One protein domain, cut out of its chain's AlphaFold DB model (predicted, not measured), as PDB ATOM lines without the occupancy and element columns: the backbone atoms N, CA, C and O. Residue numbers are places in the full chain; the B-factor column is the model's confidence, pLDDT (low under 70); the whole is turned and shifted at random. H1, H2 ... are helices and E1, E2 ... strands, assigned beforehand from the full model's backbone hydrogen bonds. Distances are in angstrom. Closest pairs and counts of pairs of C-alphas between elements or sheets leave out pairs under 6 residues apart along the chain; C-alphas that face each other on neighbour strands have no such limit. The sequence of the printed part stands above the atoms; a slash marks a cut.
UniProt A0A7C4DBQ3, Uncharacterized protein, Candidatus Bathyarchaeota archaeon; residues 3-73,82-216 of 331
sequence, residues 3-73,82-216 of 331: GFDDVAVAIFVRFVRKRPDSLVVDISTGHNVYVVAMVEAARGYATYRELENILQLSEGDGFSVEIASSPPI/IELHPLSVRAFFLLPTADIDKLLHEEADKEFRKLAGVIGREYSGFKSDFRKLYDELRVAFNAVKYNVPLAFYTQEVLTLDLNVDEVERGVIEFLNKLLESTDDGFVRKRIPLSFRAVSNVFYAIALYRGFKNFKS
ATOM      1  N   GLY A   3     215.196 158.204 205.626       74.06
ATOM      2  CA  GLY A   3     216.001 157.573 204.573       74.06
ATOM      3  C   GLY A   3     216.458 156.133 204.839       74.06
ATOM      4  O   GLY A   3     216.670 155.401 203.881       74.06
ATOM      5  N   PHE A   4     216.644 155.725 206.098       88.75
ATOM      6  CA  PHE A   4     217.213 154.408 206.423       88.75
ATOM      7  C   PHE A   4     216.209 153.268 206.208       88.75
ATOM      8  O   PHE A   4     216.451 152.398 205.370       88.75
ATOM      9  N   ASP A   5     215.078 153.301 206.921       90.25
ATOM     10  CA  ASP A   5     214.086 152.220 206.893       90.25
ATOM     11  C   ASP A   5     213.512 152.019 205.488       90.25
ATOM     12  O   ASP A   5     213.426 150.887 205.024       90.25
ATOM     13  N   ASP A   6     213.201 153.098 204.765       87.25
ATOM     14  CA  ASP A   6     212.671 153.012 203.400       87.25
ATOM     15  C   ASP A   6     213.645 152.290 202.454       87.25
ATOM     16  O   ASP A   6     213.234 151.502 201.594       87.25
ATOM     17  N   VAL A   7     214.951 152.532 202.611       91.44
ATOM     18  CA  VAL A   7     215.977 151.861 201.807       91.44
ATOM     19  C   VAL A   7     216.140 150.407 202.236       91.44
ATOM     20  O   VAL A   7     216.175 149.530 201.371       91.44
ATOM     21  N   ALA A   8     216.185 150.132 203.541       95.81
ATOM     22  CA  ALA A   8     216.267 148.770 204.066       95.81
ATOM     23  C   ALA A   8     215.063 147.927 203.611       95.81
ATOM     24  O   ALA A   8     215.236 146.809 203.127       95.81
ATOM     25  N   VAL A   9     213.849 148.487 203.664       96.19
ATOM     26  CA  VAL A   9     212.620 147.852 203.172       96.19
ATOM     27  C   VAL A   9     212.719 147.565 201.677       96.19
ATOM     28  O   VAL A   9     212.455 146.439 201.261       96.19
ATOM     29  N   ALA A  10     213.136 148.536 200.860       94.62
ATOM     30  CA  ALA A  10     213.249 148.339 199.416       94.62
ATOM     31  C   ALA A  10     214.252 147.226 199.047       94.62
ATOM     32  O   ALA A  10     213.983 146.413 198.156       94.62
ATOM     33  N   ILE A  11     215.393 147.164 199.740       95.94
ATOM     34  CA  ILE A  11     216.402 146.111 199.560       95.94
ATOM     35  C   ILE A  11     215.845 144.754 200.006       95.94
ATOM     36  O   ILE A  11     215.907 143.783 199.254       95.94
ATOM     37  N   PHE A  12     215.246 144.686 201.194       97.94
ATOM     38  CA  PHE A  12     214.696 143.453 201.749       97.94
ATOM     39  C   PHE A  12     213.573 142.876 200.884       97.94
ATOM     40  O   PHE A  12     213.619 141.701 200.528       97.94
ATOM     41  N   VAL A  13     212.619 143.703 200.442       97.19
ATOM     42  CA  VAL A  13     211.555 143.287 199.509       97.19
ATOM     43  C   VAL A  13     212.151 142.760 198.201       97.19
ATOM     44  O   VAL A  13     211.651 141.788 197.630       97.19
ATOM     45  N   ARG A  14     213.258 143.345 197.724       96.50
ATOM     46  CA  ARG A  14     213.970 142.835 196.548       96.50
ATOM     47  C   ARG A  14     214.588 141.460 196.801       96.50
ATOM     48  O   ARG A  14     214.498 140.626 195.900       96.50
ATOM     49  N   PHE A  15     215.173 141.213 197.974       97.19
ATOM     50  CA  PHE A  15     215.677 139.889 198.348       97.19
ATOM     51  C   PHE A  15     214.551 138.863 198.441       97.19
ATOM     52  O   PHE A  15     214.647 137.821 197.798       97.19
ATOM     53  N   VAL A  16     213.442 139.189 199.116       97.31
ATOM     54  CA  VAL A  16     212.269 138.302 199.188       97.31
ATOM     55  C   VAL A  16     211.744 137.972 197.792       97.31
ATOM     56  O   VAL A  16     211.512 136.810 197.490       97.31
ATOM     57  N   ARG A  17     211.646 138.955 196.892       96.25
ATOM     58  CA  ARG A  17     211.187 138.720 195.514       96.25
ATOM     59  C   ARG A  17     212.153 137.867 194.686       96.25
ATOM     60  O   ARG A  17     211.709 137.100 193.839       96.25
ATOM     61  N   LYS A  18     213.465 138.066 194.838       96.12
ATOM     62  CA  LYS A  18     214.484 137.352 194.047       96.12
ATOM     63  C   LYS A  18     214.804 135.965 194.591       96.12
ATOM     64  O   LYS A  18     215.282 135.142 193.823       96.12
ATOM     65  N   ARG A  19     214.539 135.738 195.874       94.69
ATOM     66  CA  ARG A  19     214.800 134.502 196.611       94.69
ATOM     67  C   ARG A  19     216.215 133.916 196.414       94.69
ATOM     68  O   ARG A  19     216.311 132.732 196.122       94.69
ATOM     69  N   PRO A  20     217.304 134.700 196.537       95.00
ATOM     70  CA  PRO A  20     218.653 134.165 196.344       95.00
ATOM     71  C   PRO A  20     218.982 133.073 197.373       95.00
ATOM     72  O   PRO A  20     218.527 133.152 198.513       95.00
ATOM     73  N   ASP A  21     219.779 132.078 196.981       91.69
ATOM     74  CA  ASP A  21     220.178 130.958 197.853       91.69
ATOM     75  C   ASP A  21     221.378 131.277 198.751       91.69
ATOM     76  O   ASP A  21     221.578 130.632 199.777       91.69
ATOM     77  N   SER A  22     222.136 132.316 198.410       93.94
ATOM     78  CA  SER A  22     223.170 132.902 199.257       93.94
ATOM     79  C   SER A  22     223.318 134.396 198.966       93.94
ATOM     80  O   SER A  22     222.864 134.895 197.929       93.94
ATOM     81  N   LEU A  23     223.929 135.138 199.890       95.19
ATOM     82  CA  LEU A  23     224.236 136.558 199.713       95.19
ATOM     83  C   LEU A  23     225.685 136.859 200.082       95.19
ATOM     84  O   LEU A  23     226.149 136.490 201.154       95.19
ATOM     85  N   VAL A  24     226.349 137.638 199.231       95.44
ATOM     86  CA  VAL A  24     227.600 138.324 199.565       95.44
ATOM     87  C   VAL A  24     227.311 139.821 199.559       95.44
ATOM     88  O   VAL A  24     226.897 140.377 198.540       95.44
ATOM     89  N   VAL A  25     227.467 140.465 200.713       94.38
ATOM     90  CA  VAL A  25     227.180 141.887 200.915       94.38
ATOM     91  C   VAL A  25     228.494 142.642 201.023       94.38
ATOM     92  O   VAL A  25     229.146 142.615 202.063       94.38
ATOM     93  N   ASP A  26     228.870 143.327 199.949       92.44
ATOM     94  CA  ASP A  26     230.062 144.170 199.927       92.44
ATOM     95  C   ASP A  26     229.795 145.519 200.607       92.44
ATOM     96  O   ASP A  26     228.950 146.303 200.167       92.44
ATOM     97  N   ILE A  27     230.517 145.772 201.700       91.12
ATOM     98  CA  ILE A  27     230.441 147.008 202.487       91.12
ATOM     99  C   ILE A  27     231.664 147.913 202.294       91.12
ATOM    100  O   ILE A  27     231.781 148.938 202.963       91.12
ATOM    101  N   SER A  28     232.570 147.549 201.384       86.25
ATOM    102  CA  SER A  28     233.839 148.248 201.148       86.25
ATOM    103  C   SER A  28     233.641 149.654 200.595       86.25
ATOM    104  O   SER A  28     234.419 150.564 200.878       86.25
ATOM    105  N   THR A  29     232.587 149.841 199.797       77.25
ATOM    106  CA  THR A  29     232.261 151.119 199.165       77.25
ATOM    107  C   THR A  29     230.796 151.464 199.388       77.25
ATOM    108  O   THR A  29     229.905 150.740 198.952       77.25
ATOM    109  N   GLY A  30     230.522 152.596 200.034       75.56
ATOM    110  CA  GLY A  30     229.157 153.089 200.190       75.56
ATOM    111  C   GLY A  30     229.049 154.212 201.209       75.56
ATOM    112  O   GLY A  30     229.854 154.319 202.130       75.56
ATOM    113  N   HIS A  31     228.029 155.061 201.068       77.06
ATOM    114  CA  HIS A  31     227.677 155.980 202.148       77.06
ATOM    115  C   HIS A  31     227.131 155.187 203.340       77.06
ATOM    116  O   HIS A  31     226.304 154.291 203.158       77.06
ATOM    117  N   ASN A  32     227.533 155.578 204.553       83.50
ATOM    118  CA  ASN A  32     227.236 154.866 205.802       83.50
ATOM    119  C   ASN A  32     225.767 154.425 205.929       83.50
ATOM    120  O   ASN A  32     225.500 153.287 206.296       83.50
ATOM    121  N   VAL A  33     224.807 155.285 205.572       86.69
ATOM    122  CA  VAL A  33     223.372 154.963 205.688       86.69
ATOM    123  C   VAL A  33     222.939 153.793 204.795       86.69
ATOM    124  O   VAL A  33     222.134 152.970 205.219       86.69
ATOM    125  N   TYR A  34     223.490 153.678 203.583       89.56
ATOM    126  CA  TYR A  34     223.149 152.604 202.649       89.56
ATOM    127  C   TYR A  34     223.803 151.285 203.039       89.56
ATOM    128  O   TYR A  34     223.170 150.240 202.920       89.56
ATOM    129  N   VAL A  35     225.036 151.343 203.547       91.56
ATOM    130  CA  VAL A  35     225.748 150.168 204.059       91.56
ATOM    131  C   VAL A  35     224.979 149.556 205.225       91.56
ATOM    132  O   VAL A  35     224.656 148.371 205.192       91.56
ATOM    133  N   VAL A  36     224.600 150.367 206.220       92.94
ATOM    134  CA  VAL A  36     223.832 149.868 207.372       92.94
ATOM    135  C   VAL A  36     222.472 149.325 206.916       92.94
ATOM    136  O   VAL A  36     222.068 148.259 207.370       92.94
ATOM    137  N   ALA A  37     221.783 149.999 205.985       94.75
ATOM    138  CA  ALA A  37     220.480 149.545 205.484       94.75
ATOM    139  C   ALA A  37     220.578 148.214 204.724       94.75
ATOM    140  O   ALA A  37     219.713 147.353 204.872       94.75
ATOM    141  N   MET A  38     221.641 148.025 203.938       95.06
ATOM    142  CA  MET A  38     221.921 146.780 203.225       95.06
ATOM    143  C   MET A  38     222.189 145.626 204.194       95.06
ATOM    144  O   MET A  38     221.608 144.554 204.036       95.06
ATOM    145  N   VAL A  39     223.029 145.844 205.213       94.88
ATOM    146  CA  VAL A  39     223.339 144.826 206.230       94.88
ATOM    147  C   VAL A  39     222.088 144.447 207.025       94.88
ATOM    148  O   VAL A  39     221.844 143.262 207.248       94.88
ATOM    149  N   GLU A  40     221.263 145.423 207.405       96.06
ATOM    150  CA  GLU A  40     220.017 145.166 208.131       96.06
ATOM    151  C   GLU A  40     218.998 144.410 207.261       96.06
ATOM    152  O   GLU A  40     218.402 143.428 207.706       96.06
ATOM    153  N   ALA A  41     218.866 144.778 205.982       97.00
ATOM    154  CA  ALA A  41     218.037 144.048 205.027       97.00
ATOM    155  C   ALA A  41     218.533 142.610 204.797       97.00
ATOM    156  O   ALA A  41     217.720 141.687 204.725       97.00
ATOM    157  N   ALA A  42     219.850 142.401 204.714       96.88
ATOM    158  CA  ALA A  42     220.451 141.078 204.568       96.88
ATOM    159  C   ALA A  42     220.229 140.213 205.816       96.88
ATOM    160  O   ALA A  42     219.827 139.056 205.694       96.88
ATOM    161  N   ARG A  43     220.391 140.779 207.021       96.00
ATOM    162  CA  ARG A  43     220.068 140.104 208.288       96.00
ATOM    163  C   ARG A  43     218.585 139.745 208.371       96.00
ATOM    164  O   ARG A  43     218.239 138.636 208.788       96.00
ATOM    165  N   GLY A  44     217.712 140.664 207.963       96.44
ATOM    166  CA  GLY A  44     216.280 140.411 207.912       96.44
ATOM    167  C   GLY A  44     215.943 139.285 206.940       96.44
ATOM    168  O   GLY A  44     215.193 138.374 207.272       96.44
ATOM    169  N   TYR A  45     216.562 139.279 205.761       97.12
ATOM    170  CA  TYR A  45     216.355 138.226 204.773       97.12
ATOM    171  C   TYR A  45     216.883 136.861 205.225       97.12
ATOM    172  O   TYR A  45     216.188 135.861 205.066       97.12
ATOM    173  N   ALA A  46     218.045 136.820 205.878       95.44
ATOM    174  CA  ALA A  46     218.544 135.604 206.511       95.44
ATOM    175  C   ALA A  46     217.569 135.078 207.571       95.44
ATOM    176  O   ALA A  46     217.207 133.909 207.537       95.44
ATOM    177  N   THR A  47     217.059 135.949 208.450       95.62
ATOM    178  CA  THR A  47     216.036 135.572 209.445       95.62
ATOM    179  C   THR A  47     214.791 134.995 208.774       95.62
ATOM    180  O   THR A  47     214.265 133.976 209.213       95.62
ATOM    181  N   TYR A  48     214.325 135.633 207.698       96.25
ATOM    182  CA  TYR A  48     213.192 135.162 206.911       96.25
ATOM    183  C   TYR A  48     213.435 133.745 206.365       96.25
ATOM    184  O   TYR A  48     212.586 132.886 206.575       96.25
ATOM    185  N   ARG A  49     214.600 133.472 205.757       94.50
ATOM    186  CA  ARG A  49     214.957 132.140 205.228       94.50
ATOM    187  C   ARG A  49     215.106 131.081 206.320       94.50
ATOM    188  O   ARG A  49     214.648 129.957 206.141       94.50
ATOM    189  N   GLU A  50     215.681 131.439 207.464       92.44
ATOM    190  CA  GLU A  50     215.799 130.537 208.618       92.44
ATOM    191  C   GLU A  50     214.424 130.143 209.185       92.44
ATOM    192  O   GLU A  50     214.194 128.986 209.536       92.44
ATOM    193  N   LEU A  51     213.471 131.082 209.240       94.56
ATOM    194  CA  LEU A  51     212.116 130.812 209.737       94.56
ATOM    195  C   LEU A  51     211.315 129.857 208.840       94.56
ATOM    196  O   LEU A  51     210.463 129.138 209.358       94.56
ATOM    197  N   GLU A  52     211.596 129.805 207.534       93.44
ATOM    198  CA  GLU A  52     210.955 128.848 206.615       93.44
ATOM    199  C   GLU A  52     211.295 127.395 206.949       93.44
ATOM    200  O   GLU A  52     210.495 126.505 206.669       93.44
ATOM    201  N   ASN A  53     212.461 127.171 207.561       90.94
ATOM    202  CA  ASN A  53     213.016 125.847 207.830       90.94
ATOM    203  C   ASN A  53     213.096 125.516 209.332       90.94
ATOM    204  O   ASN A  53     213.658 124.492 209.732       90.94
ATOM    205  N   ILE A  54     212.544 126.371 210.201       92.00
ATOM    206  CA  ILE A  54     212.753 126.252 211.650       92.00
ATOM    207  C   ILE A  54     212.189 124.941 212.229       92.00
ATOM    208  O   ILE A  54     212.747 124.402 213.192       92.00
ATOM    209  N   LEU A  55     211.144 124.383 211.606       91.75
ATOM    210  CA  LEU A  55     210.424 123.182 212.053       91.75
ATOM    211  C   LEU A  55     210.872 121.891 211.355       91.75
ATOM    212  O   LEU A  55     210.526 120.804 211.805       91.75
ATOM    213  N   GLN A  56     211.638 122.002 210.275       90.56
ATOM    214  CA  GLN A  56     211.992 120.901 209.380       90.56
ATOM    215  C   GLN A  56     212.909 119.921 210.113       90.56
ATOM    216  O   GLN A  56     213.846 120.339 210.787       90.56
ATOM    217  N   LEU A  57     212.630 118.619 210.060       82.31
ATOM    218  CA  LEU A  57     213.366 117.649 210.883       82.31
ATOM    219  C   LEU A  57     214.776 117.358 210.349       82.31
ATOM    220  O   LEU A  57     215.654 116.986 211.126       82.31
ATOM    221  N   SER A  58     214.998 117.546 209.049       77.19
ATOM    222  CA  SER A  58     216.314 117.467 208.420       77.19
ATOM    223  C   SER A  58     217.076 118.787 208.539       77.19
ATOM    224  O   SER A  58     216.502 119.875 208.460       77.19
ATOM    225  N   GLU A  59     218.395 118.688 208.693       68.69
ATOM    226  CA  GLU A  59     219.294 119.810 208.435       68.69
ATOM    227  C   GLU A  59     219.351 120.002 206.915       68.69
ATOM    228  O   GLU A  59     219.848 119.140 206.192       68.69
ATOM    229  N   GLY A  60     218.728 121.069 206.413       63.78
ATOM    230  CA  GLY A  60     218.847 121.465 205.010       63.78
ATOM    231  C   GLY A  60     220.147 122.227 204.756       63.78
ATOM    232  O   GLY A  60     220.791 122.688 205.701       63.78
ATOM    233  N   ASP A  61     220.490 122.412 203.479       64.50
ATOM    234  CA  ASP A  61     221.521 123.369 203.075       64.50
ATOM    235  C   ASP A  61     221.077 124.766 203.541       64.50
ATOM    236  O   ASP A  61     220.128 125.356 203.016       64.50
ATOM    237  N   GLY A  62     221.692 125.239 204.626       72.62
ATOM    238  CA  GLY A  62     221.339 126.502 205.263       72.62
ATOM    239  C   GLY A  62     221.572 127.685 204.326       72.62
ATOM    240  O   GLY A  62     222.494 127.686 203.512       72.62
ATOM    241  N   PHE A  63     220.749 128.721 204.462       88.19
ATOM    242  CA  PHE A  63     220.964 129.969 203.740       88.19
ATOM    243  C   PHE A  63     222.179 130.698 204.329       88.19
ATOM    244  O   PHE A  63     222.231 130.950 205.534       88.19
ATOM    245  N   SER A  64     223.152 131.065 203.492       90.56
ATOM    246  CA  SER A  64     224.370 131.746 203.939       90.56
ATOM    247  C   SER A  64     224.397 133.217 203.533       90.56
ATOM    248  O   SER A  64     223.990 133.610 202.436       90.56
ATOM    249  N   VAL A  65     224.908 134.046 204.443       94.56
ATOM    250  CA  VAL A  65     225.215 135.450 204.177       94.56
ATOM    251  C   VAL A  65     226.640 135.729 204.615       94.56
ATOM    252  O   VAL A  65     227.008 135.438 205.752       94.56
ATOM    253  N   GLU A  66     227.417 136.339 203.733       96.12
ATOM    254  CA  GLU A  66     228.779 136.787 204.002       96.12
ATOM    255  C   GLU A  66     228.872 138.299 203.799       96.12
ATOM    256  O   GLU A  66     228.291 138.861 202.871       96.12
ATOM    257  N   ILE A  67     229.594 138.971 204.688       95.81
ATOM    258  CA  ILE A  67     229.950 140.379 204.551       95.81
ATOM    259  C   ILE A  67     231.337 140.440 203.929       95.81
ATOM    260  O   ILE A  67     232.291 139.922 204.506       95.81
ATOM    261  N   ALA A  68     231.434 141.079 202.768       95.00
ATOM    262  CA  ALA A  68     232.695 141.335 202.096       95.00
ATOM    263  C   ALA A  68     233.217 142.726 202.468       95.00
ATOM    264  O   ALA A  68     232.479 143.713 202.412       95.00
ATOM    265  N   SER A  69     234.494 142.812 202.834       92.12
ATOM    266  CA  SER A  69     235.167 144.083 203.095       92.12
ATOM    267  C   SER A  69     236.590 144.081 202.554       92.12
ATOM    268  O   SER A  69     237.353 143.150 202.809       92.12
ATOM    269  N   SER A  70     236.963 145.150 201.857       88.50
ATOM    270  CA  SER A  70     238.332 145.427 201.435       88.50
ATOM    271  C   SER A  70     238.894 146.634 202.194       88.50
ATOM    272  O   SER A  70     238.179 147.631 202.359       88.50
ATOM    273  N   PRO A  71     240.171 146.611 202.603       82.25
ATOM    274  CA  PRO A  71     240.821 147.791 203.161       82.25
ATOM    275  C   PRO A  71     240.925 148.924 202.116       82.25
ATOM    276  O   PRO A  71     240.876 148.664 200.911       82.25
ATOM    277  N   PRO A  72     241.099 150.191 202.545       79.12
ATOM    278  CA  PRO A  72     241.288 151.311 201.628       79.12
ATOM    279  C   PRO A  72     242.482 151.090 200.689       79.12
ATOM    280  O   PRO A  72     243.580 150.753 201.135       79.12
ATOM    281  N   ILE A  73     242.285 151.329 199.391       81.81
ATOM    282  CA  ILE A  73     243.330 151.125 198.381       81.81
ATOM    283  C   ILE A  73     244.284 152.328 198.368       81.81
ATOM    284  O   ILE A  73     243.903 153.443 198.008       81.81
ATOM    285  N   ILE A  82     240.116 140.610 199.684       91.19
ATOM    286  CA  ILE A  82     238.749 140.778 200.174       91.19
ATOM    287  C   ILE A  82     238.572 139.820 201.343       91.19
ATOM    288  O   ILE A  82     238.762 138.613 201.196       91.19
ATOM    289  N   GLU A  83     238.204 140.357 202.499       92.81
ATOM    290  CA  GLU A  83     237.837 139.546 203.651       92.81
ATOM    291  C   GLU A  83     236.347 139.214 203.589       92.81
ATOM    292  O   GLU A  83     235.523 140.106 203.377       92.81
ATOM    293  N   LEU A  84     236.010 137.938 203.790       95.06
ATOM    294  CA  LEU A  84     234.638 137.454 203.897       95.06
ATOM    295  C   LEU A  84     234.362 137.042 205.339       95.06
ATOM    296  O   LEU A  84     235.042 136.180 205.895       95.06
ATOM    297  N   HIS A  85     233.345 137.655 205.935       94.19
ATOM    298  CA  HIS A  85     232.933 137.394 207.310       94.19
ATOM    299  C   HIS A  85     231.509 136.831 207.324       94.19
ATOM    300  O   HIS A  85     230.595 137.508 206.845       94.19
ATOM    301  N   PRO A  86     231.261 135.631 207.880       92.88
ATOM    302  CA  PRO A  86     229.917 135.070 207.916       92.88
ATOM    303  C   PRO A  86     229.003 135.909 208.816       92.88
ATOM    304  O   PRO A  86     229.291 136.150 209.992       92.88
ATOM    305  N   LEU A  87     227.852 136.316 208.286       91.12
ATOM    306  CA  LEU A  87     226.806 136.982 209.048       91.12
ATOM    307  C   LEU A  87     225.920 135.925 209.715       91.12
ATOM    308  O   LEU A  87     224.891 135.516 209.184       91.12
ATOM    309  N   SER A  88     226.310 135.488 210.913       81.50
ATOM    310  CA  SER A  88     225.503 134.552 211.700       81.50
ATOM    311  C   SER A  88     224.203 135.214 212.164       81.50
ATOM    312  O   SER A  88     224.212 136.096 213.028       81.50
ATOM    313  N   VAL A  89     223.070 134.713 211.678       84.44
ATOM    314  CA  VAL A  89     221.736 135.098 212.143       84.44
ATOM    315  C   VAL A  89     221.119 133.926 212.890       84.44
ATOM    316  O   VAL A  89     221.136 132.797 212.418       84.44
ATOM    317  N   ARG A  90     220.595 134.180 214.092       78.38
ATOM    318  CA  ARG A  90     219.831 133.182 214.848       78.38
ATOM    319  C   ARG A  90     218.366 133.581 214.835       78.38
ATOM    320  O   ARG A  90     217.998 134.563 215.475       78.38
ATOM    321  N   ALA A  91     217.546 132.809 214.130       82.94
ATOM    322  CA  ALA A  91     216.102 132.901 214.257       82.94
ATOM    323  C   ALA A  91     215.653 132.181 215.536       82.94
ATOM    324  O   ALA A  91     216.114 131.084 215.854       82.94
ATOM    325  N   PHE A  92     214.746 132.812 216.276       85.50
ATOM    326  CA  PHE A  92     214.096 132.210 217.435       85.50
ATOM    327  C   PHE A  92     212.664 131.841 217.068       85.50
ATOM    328  O   PHE A  92     212.002 132.580 216.339       85.50
ATOM    329  N   PHE A  93     212.168 130.731 217.613       91.06
ATOM    330  CA  PHE A  93     210.774 130.332 217.466       91.06
ATOM    331  C   PHE A  93     209.850 131.228 218.307       91.06
ATOM    332  O   PHE A  93     209.404 130.886 219.403       91.06
ATOM    333  N   LEU A  94     209.584 132.423 217.786       94.06
ATOM    334  CA  LEU A  94     208.697 133.427 218.360       94.06
ATOM    335  C   LEU A  94     207.674 133.844 217.310       94.06
ATOM    336  O   LEU A  94     208.022 134.044 216.149       94.06
ATOM    337  N   LEU A  95     206.417 134.007 217.727       96.31
ATOM    338  CA  LEU A  95     205.374 134.516 216.845       96.31
ATOM    339  C   LEU A  95     205.666 135.992 216.518       96.31
ATOM    340  O   LEU A  95     205.658 136.814 217.441       96.31
ATOM    341  N   PRO A  96     205.909 136.355 215.245       96.06
ATOM    342  CA  PRO A  96     206.174 137.740 214.874       96.06
ATOM    343  C   PRO A  96     204.937 138.596 215.124       96.06
ATOM    344  O   PRO A  96     203.839 138.195 214.757       96.06
ATOM    345  N   THR A  97     205.090 139.792 215.693       95.56
ATOM    346  CA  THR A  97     203.984 140.753 215.832       95.56
ATOM    347  C   THR A  97     203.685 141.398 214.480       95.56
ATOM    348  O   THR A  97     204.163 142.497 214.192       95.56
ATOM    349  N   ALA A  98     202.951 140.681 213.631       96.81
ATOM    350  CA  ALA A  98     202.646 141.098 212.270       96.81
ATOM    351  C   ALA A  98     201.256 141.738 212.163       96.81
ATOM    352  O   ALA A  98     200.251 141.155 212.573       96.81
ATOM    353  N   ASP A  99     201.204 142.933 211.581       96.81
ATOM    354  CA  ASP A  99     199.972 143.674 211.313       96.81
ATOM    355  C   ASP A  99     200.118 144.410 209.974       96.81
ATOM    356  O   ASP A  99     200.829 145.410 209.864       96.81
ATOM    357  N   ILE A 100     199.447 143.894 208.938       96.25
ATOM    358  CA  ILE A 100     199.518 144.423 207.566       96.25
ATOM    359  C   ILE A 100     198.932 145.837 207.433       96.25
ATOM    360  O   ILE A 100     199.140 146.510 206.422       96.25
ATOM    361  N   ASP A 101     198.194 146.310 208.439       95.00
ATOM    362  CA  ASP A 101     197.626 147.656 208.463       95.00
ATOM    363  C   ASP A 101     198.513 148.661 209.213       95.00
ATOM    364  O   ASP A 101     198.274 149.867 209.125       95.00
ATOM    365  N   LYS A 102     199.572 148.198 209.893       94.94
ATOM    366  CA  LYS A 102     200.500 149.028 210.680       94.94
ATOM    367  C   LYS A 102     201.940 148.919 210.182       94.94
ATOM    368  O   LYS A 102     202.848 148.583 210.933       94.94
ATOM    369  N   LEU A 103     202.141 149.225 208.903       95.62
ATOM    370  CA  LEU A 103     203.458 149.159 208.252       95.62
ATOM    371  C   LEU A 103     204.258 150.464 208.311       95.62
ATOM    372  O   LEU A 103     205.448 150.461 208.014       95.62
ATOM    373  N   LEU A 104     203.604 151.580 208.627       94.12
ATOM    374  CA  LEU A 104     204.223 152.905 208.612       94.12
ATOM    375  C   LEU A 104     205.056 153.138 209.875       94.12
ATOM    376  O   LEU A 104     204.752 152.598 210.938       94.12
ATOM    377  N   HIS A 105     206.061 154.005 209.765       92.25
ATOM    378  CA  HIS A 105     206.804 154.498 210.923       92.25
ATOM    379  C   HIS A 105     205.868 155.225 211.912       92.25
ATOM    380  O   HIS A 105     204.910 155.891 211.507       92.25
ATOM    381  N   GLU A 106     206.142 155.136 213.216       88.12
ATOM    382  CA  GLU A 106     205.293 155.743 214.260       88.12
ATOM    383  C   GLU A 106     205.190 157.270 214.112       88.12
ATOM    384  O   GLU A 106     204.144 157.866 214.370       88.12
ATOM    385  N   GLU A 107     206.250 157.891 213.602       87.88
ATOM    386  CA  GLU A 107     206.342 159.330 213.332       87.88
ATOM    387  C   GLU A 107     205.720 159.758 211.992       87.88
ATOM    388  O   GLU A 107     205.770 160.939 211.649       87.88
ATOM    389  N   ALA A 108     205.140 158.836 211.213       88.38
ATOM    390  CA  ALA A 108     204.483 159.188 209.956       88.38
ATOM    391  C   ALA A 108     203.398 160.249 210.197       88.38
ATOM    392  O   ALA A 108     202.603 160.136 211.133       88.38
ATOM    393  N   ASP A 109     203.331 161.279 209.358       89.62
ATOM    394  CA  ASP A 109     202.305 162.309 209.496       89.62
ATOM    395  C   ASP A 109     200.895 161.786 209.133       89.62
ATOM    396  O   ASP A 109     200.684 160.648 208.694       89.62
ATOM    397  N   LYS A 110     199.875 162.618 209.375       90.88
ATOM    398  CA  LYS A 110     198.477 162.259 209.090       90.88
ATOM    399  C   LYS A 110     198.200 162.100 207.591       90.88
ATOM    400  O   LYS A 110     197.311 161.325 207.237       90.88
ATOM    401  N   GLU A 111     198.923 162.807 206.728       90.19
ATOM    402  CA  GLU A 111     198.715 162.767 205.279       90.19
ATOM    403  C   GLU A 111     199.194 161.434 204.703       90.19
ATOM    404  O   GLU A 111     198.431 160.765 204.003       90.19
ATOM    405  N   PHE A 112     200.386 160.974 205.094       90.25
ATOM    406  CA  PHE A 112     200.903 159.660 204.717       90.25
ATOM    407  C   PHE A 112     200.012 158.528 205.216       90.25
ATOM    408  O   PHE A 112     199.727 157.596 204.466       90.25
ATOM    409  N   ARG A 113     199.496 158.621 206.450       91.94
ATOM    410  CA  ARG A 113     198.533 157.633 206.965       91.94
ATOM    411  C   ARG A 113     197.246 157.604 206.146       91.94
ATOM    412  O   ARG A 113     196.730 156.527 205.854       91.94
ATOM    413  N   LYS A 114     196.729 158.772 205.750       91.44
ATOM    414  CA  LYS A 114     195.535 158.864 204.901       91.44
ATOM    415  C   LYS A 114     195.790 158.244 203.527       91.44
ATOM    416  O   LYS A 114     194.962 157.458 203.072       91.44
ATOM    417  N   LEU A 115     196.928 158.550 202.902       90.69
ATOM    418  CA  LEU A 115     197.319 157.997 201.605       90.69
ATOM    419  C   LEU A 115     197.504 156.474 201.667       90.69
ATOM    420  O   LEU A 115     196.904 155.754 200.873       90.69
ATOM    421  N   ALA A 116     198.240 155.971 202.660       91.12
ATOM    422  CA  ALA A 116     198.398 154.538 202.896       91.12
ATOM    423  C   ALA A 116     197.048 153.844 203.143       91.12
ATOM    424  O   ALA A 116     196.843 152.713 202.710       91.12
ATOM    425  N   GLY A 117     196.102 154.530 203.792       91.94
ATOM    426  CA  GLY A 117     194.732 154.052 203.963       91.94
ATOM    427  C   GLY A 117     193.928 153.986 202.660       91.94
ATOM    428  O   GLY A 117     193.106 153.085 202.513       91.94
ATOM    429  N   VAL A 118     194.151 154.905 201.711       92.50
ATOM    430  CA  VAL A 118     193.549 154.849 200.364       92.50
ATOM    431  C   VAL A 118     194.090 153.643 199.607       92.50
ATOM    432  O   VAL A 118     193.302 152.782 199.225       92.50
ATOM    433  N   ILE A 119     195.419 153.538 199.502       92.38
ATOM    434  CA  ILE A 119     196.094 152.412 198.845       92.38
ATOM    435  C   ILE A 119     195.642 151.103 199.504       92.38
ATOM    436  O   ILE A 119     195.190 150.179 198.843       92.38
ATOM    437  N   GLY A 120     195.638 151.038 200.834       93.00
ATOM    438  CA  GLY A 120     195.239 149.850 201.582       93.00
ATOM    439  C   GLY A 120     193.825 149.331 201.285       93.00
ATOM    440  O   GLY A 120     193.590 148.143 201.495       93.00
ATOM    441  N   ARG A 121     192.896 150.168 200.799       94.88
ATOM    442  CA  ARG A 121     191.549 149.727 200.392       94.88
ATOM    443  C   ARG A 121     191.547 148.997 199.051       94.88
ATOM    444  O   ARG A 121     190.841 147.997 198.931       94.88
ATOM    445  N   GLU A 122     192.357 149.449 198.094       94.00
ATOM    446  CA  GLU A 122     192.550 148.791 196.786       94.00
ATOM    447  C   GLU A 122     193.051 147.350 196.962       94.00
ATOM    448  O   GLU A 122     192.714 146.447 196.206       94.00
ATOM    449  N   TYR A 123     193.780 147.133 198.049       95.06
ATOM    450  CA  TYR A 123     194.455 145.897 198.410       95.06
ATOM    451  C   TYR A 123     193.741 145.094 199.517       95.06
ATOM    452  O   TYR A 123     194.320 144.211 200.152       95.06
ATOM    453  N   SER A 124     192.464 145.391 199.772       93.25
ATOM    454  CA  SER A 124     191.682 144.772 200.855       93.25
ATOM    455  C   SER A 124     191.550 143.247 200.742       93.25
ATOM    456  O   SER A 124     191.517 142.575 201.775       93.25
ATOM    457  N   GLY A 125     191.529 142.713 199.512       92.12
ATOM    458  CA  GLY A 125     191.463 141.278 199.219       92.12
ATOM    459  C   GLY A 125     192.613 140.503 199.861       92.12
ATOM    460  O   GLY A 125     192.392 139.780 200.830       92.12
ATOM    461  N   PHE A 126     193.854 140.726 199.412       91.56
ATOM    462  CA  PHE A 126     194.994 139.990 199.973       91.56
ATOM    463  C   PHE A 126     195.222 140.326 201.455       91.56
ATOM    464  O   PHE A 126     195.676 139.471 202.208       91.56
ATOM    465  N   LYS A 127     194.904 141.549 201.917       95.69
ATOM    466  CA  LYS A 127     194.995 141.886 203.348       95.69
ATOM    467  C   LYS A 127     194.091 140.991 204.190       95.69
ATOM    468  O   LYS A 127     194.460 140.620 205.300       95.69
ATOM    469  N   SER A 128     192.907 140.647 203.680       97.00
ATOM    470  CA  SER A 128     192.023 139.665 204.309       97.00
ATOM    471  C   SER A 128     192.701 138.301 204.401       97.00
ATOM    472  O   SER A 128     192.731 137.702 205.476       97.00
ATOM    473  N   ASP A 129     193.320 137.849 203.312       97.19
ATOM    474  CA  ASP A 129     193.991 136.549 203.269       97.19
ATOM    475  C   ASP A 129     195.240 136.504 204.153       97.19
ATOM    476  O   ASP A 129     195.446 135.521 204.861       97.19
ATOM    477  N   PHE A 130     196.002 137.597 204.245       98.19
ATOM    478  CA  PHE A 130     197.087 137.728 205.215       98.19
ATOM    479  C   PHE A 130     196.579 137.627 206.661       98.19
ATOM    480  O   PHE A 130     197.183 136.940 207.480       98.19
ATOM    481  N   ARG A 131     195.459 138.283 207.003       97.94
ATOM    482  CA  ARG A 131     194.887 138.191 208.361       97.94
ATOM    483  C   ARG A 131     194.439 136.764 208.689       97.94
ATOM    484  O   ARG A 131     194.685 136.311 209.804       97.94
ATOM    485  N   LYS A 132     193.841 136.047 207.729       97.56
ATOM    486  CA  LYS A 132     193.510 134.617 207.883       97.56
ATOM    487  C   LYS A 132     194.770 133.775 208.090       97.56
ATOM    488  O   LYS A 132     194.818 132.998 209.038       97.56
ATOM    489  N   LEU A 133     195.798 133.992 207.264       98.12
ATOM    490  CA  LEU A 133     197.101 133.331 207.375       98.12
ATOM    491  C   LEU A 133     197.693 133.528 208.767       98.12
ATOM    492  O   LEU A 133     198.102 132.567 209.410       98.12
ATOM    493  N   TYR A 134     197.699 134.763 209.264       98.06
ATOM    494  CA  TYR A 134     198.255 135.080 210.572       98.06
ATOM    495  C   TYR A 134     197.438 134.484 211.734       98.06
ATOM    496  O   TYR A 134     198.003 134.079 212.752       98.06
ATOM    497  N   ASP A 135     196.115 134.385 211.592       97.00
ATOM    498  CA  ASP A 135     195.255 133.719 212.572       97.00
ATOM    499  C   ASP A 135     195.486 132.198 212.615       97.00
ATOM    500  O   ASP A 135     195.575 131.629 213.705       97.00
ATOM    501  N   GLU A 136     195.637 131.537 211.465       97.69
ATOM    502  CA  GLU A 136     196.022 130.120 211.396       97.69
ATOM    503  C   GLU A 136     197.438 129.883 211.930       97.69
ATOM    504  O   GLU A 136     197.657 128.953 212.711       97.69
ATOM    505  N   LEU A 137     198.383 130.760 211.576       98.44
ATOM    506  CA  LEU A 137     199.746 130.740 212.098       98.44
ATOM    507  C   LEU A 137     199.750 130.776 213.626       98.44
ATOM    508  O   LEU A 137     200.485 130.019 214.254       98.44
ATOM    509  N   ARG A 138     198.923 131.635 214.237       98.25
ATOM    510  CA  ARG A 138     198.818 131.741 215.698       98.25
ATOM    511  C   ARG A 138     198.393 130.414 216.325       98.25
ATOM    512  O   ARG A 138     198.984 130.008 217.323       98.25
ATOM    513  N   VAL A 139     197.414 129.729 215.732       98.44
ATOM    514  CA  VAL A 139     196.955 128.409 216.196       98.44
ATOM    515  C   VAL A 139     198.071 127.369 216.067       98.44
ATOM    516  O   VAL A 139     198.344 126.664 217.037       98.44
ATOM    517  N   ALA A 140     198.757 127.302 214.921       98.50
ATOM    518  CA  ALA A 140     199.874 126.376 214.700       98.50
ATOM    519  C   ALA A 140     201.043 126.626 215.668       98.50
ATOM    520  O   ALA A 140     201.562 125.700 216.296       98.50
ATOM    521  N   PHE A 141     201.419 127.894 215.839       98.31
ATOM    522  CA  PHE A 141     202.462 128.318 216.764       98.31
ATOM    523  C   PHE A 141     202.134 127.926 218.202       98.31
ATOM    524  O   PHE A 141     202.961 127.317 218.882       98.31
ATOM    525  N   ASN A 142     200.915 128.221 218.655       98.31
ATOM    526  CA  ASN A 142     200.476 127.866 219.998       98.31
ATOM    527  C   ASN A 142     200.380 126.348 220.182       98.31
ATOM    528  O   ASN A 142     200.746 125.853 221.242       98.31
ATOM    529  N   ALA A 143     199.980 125.591 219.159       98.44
ATOM    530  CA  ALA A 143     199.979 124.135 219.229       98.44
ATOM    531  C   ALA A 143     201.381 123.569 219.508       98.44
ATOM    532  O   ALA A 143     201.531 122.707 220.367       98.44
ATOM    533  N   VAL A 144     202.433 124.088 218.870       98.12
ATOM    534  CA  VAL A 144     203.812 123.675 219.193       98.12
ATOM    535  C   VAL A 144     204.230 124.187 220.571       98.12
ATOM    536  O   VAL A 144     204.684 123.400 221.402       98.12
ATOM    537  N   LYS A 145     204.049 125.487 220.833       97.31
ATOM    538  CA  LYS A 145     204.489 126.147 222.073       97.31
ATOM    539  C   LYS A 145     203.875 125.518 223.327       97.31
ATOM    540  O   LYS A 145     204.587 125.316 224.307       97.31
ATOM    541  N   TYR A 146     202.585 125.191 223.286       97.62
ATOM    542  CA  TYR A 146     201.820 124.638 224.409       97.62
ATOM    543  C   TYR A 146     201.646 123.116 224.341       97.62
ATOM    544  O   TYR A 146     200.773 122.569 225.008       97.62
ATOM    545  N   ASN A 147     202.490 122.432 223.563       98.12
ATOM    546  CA  ASN A 147     202.566 120.975 223.530       98.12
ATOM    547  C   ASN A 147     201.273 120.261 223.095       98.12
ATOM    548  O   ASN A 147     200.874 119.281 223.701       98.12
ATOM    549  N   VAL A 148     200.598 120.743 222.053       98.50
ATOM    550  CA  VAL A 148     199.324 120.206 221.538       98.50
ATOM    551  C   VAL A 148     199.523 119.641 220.119       98.50
ATOM    552  O   VAL A 148     199.025 120.203 219.140       98.50
ATOM    553  N   PRO A 149     200.257 118.526 219.955       98.31
ATOM    554  CA  PRO A 149     200.616 117.995 218.638       98.31
ATOM    555  C   PRO A 149     199.406 117.542 217.811       98.31
ATOM    556  O   PRO A 149     199.405 117.681 216.587       98.31
ATOM    557  N   LEU A 150     198.343 117.052 218.461       98.31
ATOM    558  CA  LEU A 150     197.156 116.516 217.783       98.31
ATOM    559  C   LEU A 150     196.412 117.570 216.936       98.31
ATOM    560  O   LEU A 150     195.675 117.221 216.010       98.31
ATOM    561  N   ALA A 151     196.670 118.861 217.179       98.38
ATOM    562  CA  ALA A 151     196.164 119.958 216.360       98.38
ATOM    563  C   ALA A 151     196.587 119.835 214.890       98.38
ATOM    564  O   ALA A 151     195.784 120.112 214.002       98.38
ATOM    565  N   PHE A 152     197.811 119.372 214.619       98.44
ATOM    566  CA  PHE A 152     198.332 119.253 213.254       98.44
ATOM    567  C   PHE A 152     197.635 118.172 212.430       98.44
ATOM    568  O   PHE A 152     197.589 118.274 211.203       98.44
ATOM    569  N   TYR A 153     197.022 117.197 213.096       98.19
ATOM    570  CA  TYR A 153     196.313 116.086 212.467       98.19
ATOM    571  C   TYR A 153     194.795 116.304 212.401       98.19
ATOM    572  O   TYR A 153     194.088 115.514 211.782       98.19
ATOM    573  N   THR A 154     194.276 117.370 213.022       97.44
ATOM    574  CA  THR A 154     192.834 117.656 213.069       97.44
ATOM    575  C   THR A 154     192.494 118.808 212.127       97.44
ATOM    576  O   THR A 154     192.710 119.976 212.460       97.44
ATOM    577  N   GLN A 155     191.949 118.488 210.950       95.25
ATOM    578  CA  GLN A 155     191.715 119.456 209.868       95.25
ATOM    579  C   GLN A 155     190.793 120.609 210.280       95.25
ATOM    580  O   GLN A 155     190.990 121.751 209.876       95.25
ATOM    581  N   GLU A 156     189.805 120.340 211.126       95.44
ATOM    582  CA  GLU A 156     188.862 121.345 211.608       95.44
ATOM    583  C   GLU A 156     189.518 122.355 212.577       95.44
ATOM    584  O   GLU A 156     189.044 123.490 212.720       95.44
ATOM    585  N   VAL A 157     190.636 121.979 213.212       96.44
ATOM    586  CA  VAL A 157     191.443 122.875 214.055       96.44
ATOM    587  C   VAL A 157     192.448 123.654 213.218       96.44
ATOM    588  O   VAL A 157     192.478 124.884 213.318       96.44
ATOM    589  N   LEU A 158     193.233 122.962 212.390       96.38
ATOM    590  CA  LEU A 158     194.342 123.552 211.646       96.38
ATOM    591  C   LEU A 158     194.379 123.036 210.203       96.38
ATOM    592  O   LEU A 158     194.698 121.870 209.978       96.38
ATOM    593  N   THR A 159     194.106 123.911 209.232       95.00
ATOM    594  CA  THR A 159     194.067 123.574 207.799       95.00
ATOM    595  C   THR A 159     195.412 123.812 207.112       95.00
ATOM    596  O   THR A 159     195.957 122.876 206.531       95.00
ATOM    597  N   LEU A 160     195.976 125.021 207.240       96.44
ATOM    598  CA  LEU A 160     197.196 125.478 206.556       96.44
ATOM    599  C   LEU A 160     197.113 125.398 205.018       96.44
ATOM    600  O   LEU A 160     198.086 125.078 204.334       96.44
ATOM    601  N   ASP A 161     195.934 125.659 204.460       95.25
ATOM    602  CA  ASP A 161     195.611 125.464 203.045       95.25
ATOM    603  C   ASP A 161     195.774 126.724 202.182       95.25
ATOM    604  O   ASP A 161     195.801 126.618 200.954       95.25
ATOM    605  N   LEU A 162     195.981 127.900 202.785       95.88
ATOM    606  CA  LEU A 162     196.139 129.155 202.045       95.88
ATOM    607  C   LEU A 162     197.324 129.111 201.069       95.88
ATOM    608  O   LEU A 162     198.380 128.519 201.340       95.88
ATOM    609  N   ASN A 163     197.162 129.776 199.924       96.44
ATOM    610  CA  ASN A 163     198.226 129.942 198.942       96.44
ATOM    611  C   ASN A 163     199.223 131.010 199.421       96.44
ATOM    612  O   ASN A 163     199.051 132.208 199.204       96.44
ATOM    613  N   VAL A 164     200.271 130.550 200.102       96.44
ATOM    614  CA  VAL A 164     201.297 131.406 200.714       96.44
ATOM    615  C   VAL A 164     201.989 132.293 199.683       96.44
ATOM    616  O   VAL A 164     202.250 133.460 199.965       96.44
ATOM    617  N   ASP A 165     202.240 131.774 198.482       96.69
ATOM    618  CA  ASP A 165     202.941 132.515 197.434       96.69
ATOM    619  C   ASP A 165     202.071 133.635 196.851       96.69
ATOM    620  O   ASP A 165     202.585 134.696 196.503       96.69
ATOM    621  N   GLU A 166     200.751 133.446 196.778       96.94
ATOM    622  CA  GLU A 166     199.817 134.519 196.410       96.94
ATOM    623  C   GLU A 166     199.758 135.617 197.470       96.94
ATOM    624  O   GLU A 166     199.819 136.798 197.124       96.94
ATOM    625  N   VAL A 167     199.706 135.247 198.755       97.56
ATOM    626  CA  VAL A 167     199.734 136.224 199.854       97.56
ATOM    627  C   VAL A 167     201.054 137.000 199.849       97.56
ATOM    628  O   VAL A 167     201.043 138.227 199.948       97.56
ATOM    629  N   GLU A 168     202.188 136.316 199.680       97.75
ATOM    630  CA  GLU A 168     203.514 136.937 199.599       97.75
ATOM    631  C   GLU A 168     203.623 137.906 198.417       97.75
ATOM    632  O   GLU A 168     204.068 139.042 198.597       97.75
ATOM    633  N   ARG A 169     203.159 137.505 197.225       97.44
ATOM    634  CA  ARG A 169     203.099 138.395 196.055       97.44
ATOM    635  C   ARG A 169     202.227 139.620 196.314       97.44
ATOM    636  O   ARG A 169     202.677 140.731 196.043       97.44
ATOM    637  N   GLY A 170     201.041 139.444 196.902       97.44
ATOM    638  CA  GLY A 170     200.148 140.553 197.245       97.44
ATOM    639  C   GLY A 170     200.785 141.551 198.218       97.44
ATOM    640  O   GLY A 170     200.689 142.762 198.021       97.44
ATOM    641  N   VAL A 171     201.519 141.061 199.225       97.62
ATOM    642  CA  VAL A 171     202.287 141.918 200.145       97.62
ATOM    643  C   VAL A 171     203.395 142.674 199.407       97.62
ATOM    644  O   VAL A 171     203.554 143.876 199.622       97.62
ATOM    645  N   ILE A 172     204.146 142.011 198.523       97.31
ATOM    646  CA  ILE A 172     205.201 142.655 197.725       97.31
ATOM    647  C   ILE A 172     204.618 143.764 196.840       97.31
ATOM    648  O   ILE A 172     205.179 144.858 196.784       97.31
ATOM    649  N   GLU A 173     203.503 143.511 196.157       96.44
ATOM    650  CA  GLU A 173     202.825 144.496 195.305       96.44
ATOM    651  C   GLU A 173     202.334 145.702 196.109       96.44
ATOM    652  O   GLU A 173     202.606 146.847 195.738       96.44
ATOM    653  N   PHE A 174     201.712 145.459 197.264       96.06
ATOM    654  CA  PHE A 174     201.287 146.520 198.173       96.06
ATOM    655  C   PHE A 174     202.447 147.387 198.650       96.06
ATOM    656  O   PHE A 174     202.359 148.613 198.617       96.06
ATOM    657  N   LEU A 175     203.552 146.764 199.062       95.38
ATOM    658  CA  LEU A 175     204.741 147.484 199.509       95.38
ATOM    659  C   LEU A 175     205.380 148.281 198.375       95.38
ATOM    660  O   LEU A 175     205.758 149.427 198.593       95.38
ATOM    661  N   ASN A 176     205.454 147.725 197.163       93.62
ATOM    662  CA  ASN A 176     205.932 148.471 196.000       93.62
ATOM    663  C   ASN A 176     205.067 149.710 195.758       93.62
ATOM    664  O   ASN A 176     205.620 150.782 195.532       93.62
ATOM    665  N   LYS A 177     203.739 149.592 195.894       92.62
ATOM    666  CA  LYS A 177     202.832 150.734 195.752       92.62
ATOM    667  C   LYS A 177     203.026 151.788 196.842       92.62
ATOM    668  O   LYS A 177     202.926 152.976 196.559       92.62
ATOM    669  N   LEU A 178     203.321 151.378 198.076       91.38
ATOM    670  CA  LEU A 178     203.633 152.306 199.170       91.38
ATOM    671  C   LEU A 178     205.002 152.989 198.999       91.38
ATOM    672  O   LEU A 178     205.171 154.133 199.413       91.38
ATOM    673  N   LEU A 179     205.966 152.295 198.389       89.19
ATOM    674  CA  LEU A 179     207.307 152.809 198.093       89.19
ATOM    675  C   LEU A 179     207.350 153.726 196.861       89.19
ATOM    676  O   LEU A 179     208.356 154.416 196.651       89.19
ATOM    677  N   GLU A 180     206.296 153.739 196.039       87.38
ATOM    678  CA  GLU A 180     206.162 154.705 194.952       87.38
ATOM    679  C   GLU A 180     206.194 156.127 195.516       87.38
ATOM    680  O   GLU A 180     205.508 156.482 196.474       87.38
ATOM    681  N   SER A 181     207.032 156.964 194.917       72.94
ATOM    682  CA  SER A 181     207.129 158.362 195.304       72.94
ATOM    683  C   SER A 181     206.005 159.189 194.706       72.94
ATOM    684  O   SER A 181     205.756 159.078 193.504       72.94
ATOM    685  N   THR A 182     205.460 160.119 195.481       66.81
ATOM    686  CA  THR A 182     204.741 161.265 194.927       66.81
ATOM    687  C   THR A 182     205.744 162.367 194.584       66.81
ATOM    688  O   THR A 182     206.663 162.654 195.357       66.81
ATOM    689  N   ASP A 183     205.613 162.922 193.381       62.34
ATOM    690  CA  ASP A 183     206.483 163.977 192.865       62.34
ATOM    691  C   ASP A 183     205.685 165.281 192.810       62.34
ATOM    692  O   ASP A 183     204.663 165.353 192.127       62.34
ATOM    693  N   ASP A 184     206.111 166.285 193.574       59.38
ATOM    694  CA  ASP A 184     205.563 167.644 193.523       59.38
ATOM    695  C   ASP A 184     206.490 168.616 192.764       59.38
ATOM    696  O   ASP A 184     206.282 169.828 192.791       59.38
ATOM    697  N   GLY A 185     207.501 168.089 192.057       57.00
ATOM    698  CA  GLY A 185     208.443 168.856 191.240       57.00
ATOM    699  C   GLY A 185     209.640 169.425 192.008       57.00
ATOM    700  O   GLY A 185     210.590 169.881 191.373       57.00
ATOM    701  N   PHE A 186     209.640 169.367 193.347       54.03
ATOM    702  CA  PHE A 186     210.740 169.867 194.187       54.03
ATOM    703  C   PHE A 186     211.188 168.870 195.262       54.03
ATOM    704  O   PHE A 186     212.375 168.823 195.589       54.03
ATOM    705  N   VAL A 187     210.276 168.059 195.812       59.16
ATOM    706  CA  VAL A 187     210.578 167.068 196.849       59.16
ATOM    707  C   VAL A 187     209.892 165.745 196.533       59.16
ATOM    708  O   VAL A 187     208.675 165.599 196.593       59.16
ATOM    709  N   ARG A 188     210.704 164.716 196.294       66.12
ATOM    710  CA  ARG A 188     210.221 163.343 196.163       66.12
ATOM    711  C   ARG A 188     209.791 162.823 197.539       66.12
ATOM    712  O   ARG A 188     210.641 162.431 198.339       66.12
ATOM    713  N   LYS A 189     208.489 162.818 197.826       72.19
ATOM    714  CA  LYS A 189     207.946 162.303 199.092       72.19
ATOM    715  C   LYS A 189     207.639 160.813 198.962       72.19
ATOM    716  O   LYS A 189     207.120 160.358 197.945       72.19
ATOM    717  N   ARG A 190     207.986 160.042 199.990       81.50
ATOM    718  CA  ARG A 190     207.681 158.610 200.101       81.50
ATOM    719  C   ARG A 190     206.968 158.355 201.414       81.50
ATOM    720  O   ARG A 190     207.239 159.043 202.397       81.50
ATOM    721  N   ILE A 191     206.060 157.384 201.408       89.44
ATOM    722  CA  ILE A 191     205.397 156.936 202.628       89.44
ATOM    723  C   ILE A 191     206.468 156.269 203.503       89.44
ATOM    724  O   ILE A 191     207.044 155.280 203.054       89.44
ATOM    725  N   PRO A 192     206.733 156.776 204.720       91.62
ATOM    726  CA  PRO A 192     207.785 156.231 205.563       91.62
ATOM    727  C   PRO A 192     207.348 154.883 206.135       91.62
ATOM    728  O   PRO A 192     206.425 154.811 206.957       91.62
ATOM    729  N   LEU A 193     207.998 153.812 205.693       94.56
ATOM    730  CA  LEU A 193     207.731 152.456 206.160       94.56
ATOM    731  C   LEU A 193     208.625 152.123 207.351       94.56
ATOM    732  O   LEU A 193     209.731 152.630 207.468       94.56
ATOM    733  N   SER A 194     208.141 151.263 208.245       95.94
ATOM    734  CA  SER A 194     208.953 150.701 209.320       95.94
ATOM    735  C   SER A 194     209.561 149.386 208.855       95.94
ATOM    736  O   SER A 194     208.832 148.429 208.573       95.94
ATOM    737  N   PHE A 195     210.893 149.301 208.842       96.50
ATOM    738  CA  PHE A 195     211.577 148.060 208.470       96.50
ATOM    739  C   PHE A 195     211.149 146.896 209.365       96.50
ATOM    740  O   PHE A 195     210.840 145.811 208.875       96.50
ATOM    741  N   ARG A 196     211.041 147.143 210.675       96.56
ATOM    742  CA  ARG A 196     210.584 146.165 211.670       96.56
ATOM    743  C   ARG A 196     209.163 145.663 211.400       96.56
ATOM    744  O   ARG A 196     208.906 144.467 211.511       96.56
ATOM    745  N   ALA A 197     208.227 146.561 211.089       97.31
ATOM    746  CA  ALA A 197     206.843 146.165 210.829       97.31
ATOM    747  C   ALA A 197     206.734 145.330 209.546       97.31
ATOM    748  O   ALA A 197     206.064 144.297 209.530       97.31
ATOM    749  N   VAL A 198     207.442 145.748 208.493       98.00
ATOM    750  CA  VAL A 198     207.478 145.035 207.212       98.00
ATOM    751  C   VAL A 198     208.139 143.667 207.362       98.00
ATOM    752  O   VAL A 198     207.570 142.668 206.925       98.00
ATOM    753  N   SER A 199     209.304 143.585 208.005       98.06
ATOM    754  CA  SER A 199     210.004 142.312 208.192       98.06
ATOM    755  C   SER A 199     209.176 141.328 209.017       98.06
ATOM    756  O   SER A 199     209.063 140.174 208.619       98.06
ATOM    757  N   ASN A 200     208.470 141.780 210.060       98.19
ATOM    758  CA  ASN A 200     207.541 140.937 210.823       98.19
ATOM    759  C   ASN A 200     206.419 140.323 209.969       98.19
ATOM    760  O   ASN A 200     206.049 139.171 210.200       98.19
ATOM    761  N   VAL A 201     205.878 141.055 208.989       98.62
ATOM    762  CA  VAL A 201     204.880 140.514 208.048       98.62
ATOM    763  C   VAL A 201     205.469 139.360 207.240       98.62
ATOM    764  O   VAL A 201     204.856 138.298 207.148       98.62
ATOM    765  N   PHE A 202     206.681 139.524 206.714       98.56
ATOM    766  CA  PHE A 202     207.349 138.453 205.979       98.56
ATOM    767  C   PHE A 202     207.807 137.305 206.881       98.56
ATOM    768  O   PHE A 202     207.733 136.155 206.465       98.56
ATOM    769  N   TYR A 203     208.205 137.567 208.125       98.44
ATOM    770  CA  TYR A 203     208.502 136.518 209.104       98.44
ATOM    771  C   TYR A 203     207.272 135.670 209.416       98.44
ATOM    772  O   TYR A 203     207.389 134.455 209.544       98.44
ATOM    773  N   ALA A 204     206.085 136.281 209.497       98.62
ATOM    774  CA  ALA A 204     204.843 135.533 209.653       98.62
ATOM    775  C   ALA A 204     204.567 134.641 208.430       98.62
ATOM    776  O   ALA A 204     204.216 133.475 208.593       98.62
ATOM    777  N   ILE A 205     204.787 135.155 207.216       98.50
ATOM    778  CA  ILE A 205     204.664 134.377 205.971       98.50
ATOM    779  C   ILE A 205     205.651 133.202 205.955       98.50
ATOM    780  O   ILE A 205     205.239 132.070 205.706       98.50
ATOM    781  N   ALA A 206     206.927 133.448 206.267       97.75
ATOM    782  CA  ALA A 206     207.961 132.418 206.326       97.75
ATOM    783  C   ALA A 206     207.619 131.322 207.337       97.75
ATOM    784  O   ALA A 206     207.647 130.139 207.009       97.75
ATOM    785  N   LEU A 207     207.228 131.713 208.552       97.94
ATOM    786  CA  LEU A 207     206.878 130.761 209.596       97.94
ATOM    787  C   LEU A 207     205.633 129.943 209.217       97.94
ATOM    788  O   LEU A 207     205.600 128.736 209.445       97.94
ATOM    789  N   TYR A 208     204.628 130.566 208.588       98.44
ATOM    790  CA  TYR A 208     203.461 129.852 208.064       98.44
ATOM    791  C   TYR A 208     203.851 128.853 206.970       98.44
ATOM    792  O   TYR A 208     203.383 127.715 207.000       98.44
ATOM    793  N   ARG A 209     204.743 129.235 206.043       97.69
ATOM    794  CA  ARG A 209     205.307 128.320 205.037       97.69
ATOM    795  C   ARG A 209     205.986 127.124 205.710       97.69
ATOM    796  O   ARG A 209     205.692 125.987 205.351       97.69
ATOM    797  N   GLY A 210     206.798 127.371 206.738       96.38
ATOM    798  CA  GLY A 210     207.449 126.322 207.526       96.38
ATOM    799  C   GLY A 210     206.455 125.360 208.183       96.38
ATOM    800  O   GLY A 210     206.631 124.145 208.091       96.38
ATOM    801  N   PHE A 211     205.371 125.875 208.776       98.12
ATOM    802  CA  PHE A 211     204.291 125.052 209.335       98.12
ATOM    803  C   PHE A 211     203.536 124.252 208.279       98.12
ATOM    804  O   PHE A 211     203.200 123.092 208.521       98.12
ATOM    805  N   LYS A 212     203.250 124.857 207.123       97.62
ATOM    806  CA  LYS A 212     202.563 124.192 206.016       97.62
ATOM    807  C   LYS A 212     203.384 123.009 205.503       97.62
ATOM    808  O   LYS A 212     202.851 121.907 205.397       97.62
ATOM    809  N   ASN A 213     204.681 123.221 205.281       95.88
ATOM    810  CA  ASN A 213     205.613 122.173 204.868       95.88
ATOM    811  C   ASN A 213     205.708 121.073 205.935       95.88
ATOM    812  O   ASN A 213     205.494 119.904 205.630       95.88
ATOM    813  N   PHE A 214     205.898 121.455 207.204       96.62
ATOM    814  CA  PHE A 214     205.933 120.516 208.327       96.62
ATOM    815  C   PHE A 214     204.666 119.652 208.404       96.62
ATOM    816  O   PHE A 214     204.768 118.437 208.524       96.62
ATOM    817  N   LYS A 215     203.470 120.247 208.277       96.81
ATOM    818  CA  LYS A 215     202.194 119.507 208.284       96.81
ATOM    819  C   LYS A 215     202.089 118.539 207.101       96.81
ATOM    820  O   LYS A 215     201.539 117.456 207.268       96.81
ATOM    821  N   SER A 216     202.597 118.916 205.926       94.81
ATOM    822  CA  SER A 216     202.536 118.074 204.722       94.81
ATOM    823  C   SER A 216     203.410 116.818 204.796       94.81
ATOM    824  O   SER A 216     203.143 115.851 204.089       94.81
TER     825      SER A 216
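This is residues 3 to 73 and 82 to 216 of the 331 residues of an uncharacterized protein of Candidatus Bathyarchaeota archaeon (UniProt A0A7C4DBQ3). Picture a flat slab with a small three-stranded sheet along one border, H2 over one face of that sheet and no named helix on the other; H1, H2, H6 and H7 form a four-helix bundle, and H3 and H4, joined almost end to end, cover its side away from the sheet. Short H5 sits at the far end of H4, and the link from H6 to H7 reaches far from the middle at another end of the slab. The printed part has 206 residues, with seven named helices and three named strands in the order H1 E1 H2 E2 E3 H3 H4 H5 H6 H7; the sheet, ordered E1 E2 E3, is mixed, and the class is mostly helix. The whole is compact, with a radius of gyration of the C-alphas of 18.5 A, and spans 57 by 46 by 24 A.

Look first at the sheet: E1 is residues 22 to 26, E2 residues 64 to 69, 16.4 A long from first to last C-alpha, and E3 residues 83 to 86. Find C-alpha 32 at (227.236, 154.866, 205.802); from there H2 runs 30.7 A to residue 52. H1 begins at C-alpha 3, at (216.001, 157.573, 204.573), and runs 22.8 A to residue 18. H7 covers residues 195 to 216, 31.5 A, and ends at C-alpha 216, at (202.536, 118.074, 204.722). H6 is residues 164 to 179, 22.4 A. The other helices are H3, residues 110 to 122, 19.2 A; H4, residues 124 to 145, 31.0 A; and H5, residues 149 to 153.

Start at the inner strand E2. Beside it E1 is parallel, at 15 degrees between directions, with N 25 and O 66 2.8 A apart; on E2's other side E3 is antiparallel, at 150 degrees, with N 67 and O 85 2.8 A apart. H2 is on the sheet at a height of 9.9 A, over E1 and E2 and along the strands, at 11 degrees to E1 on the local plane; E1, H2 and E2 form a strand-helix-strand unit, two parallel strands with a helix between, and its crossover is right-handed. H2 touches H1 at Ala 37 and Ala 8, C-alphas 4.5 A apart, the same way at a steep tilt of 40 degrees. With residues 44 to 52 alone, H2 touches H7; their closest C-alphas, of Glu 52 and Gly 210, are 4.4 A apart. H6 and H7 are the hubs, touching four helices each, and form a helical hairpin: a shallow tilt of 9 degrees, opposite ways, with the C-alphas of Val 164 and Arg 209 the closest at 6.7 A. H4 touches H7 at a steep tilt of 63 degrees, closest at the C-alphas of Leu 137 and Tyr 208, 5.6 A. H3 touches H6, closest at the C-alphas of Ala 116 and Leu 178, 6.8 A, at a tilt of 37 degrees that is only just steep. H5 touches H4, closest at the C-alphas of Pro 149 and Ala 143, 6.2 A. H2 and H4 are apart. Every O i to N i+4 pair is within hydrogen-bond range in H2, H4, H6 and H7; in H1 it is 11 of 12, in H3 8 of 9, and in H5 0 of 1, with 2 of 2 O i to N i+3 pairs.

The two C-alphas farthest apart, of Ile 73 and Glu 156, are 63.5 A from each other. Residues 74 to 81 are not printed, and C-alphas 73 and 82 stand 11.5 A apart across that cut. The long links are H2 to E2, E3 to H3, and H6 to H7; in the last, residues 182 to 183 pair antiparallel with 188 to 189. The mean pLDDT of the printed part is 91.8, and it is under 70 at residues 59 to 61 and 182 to 188.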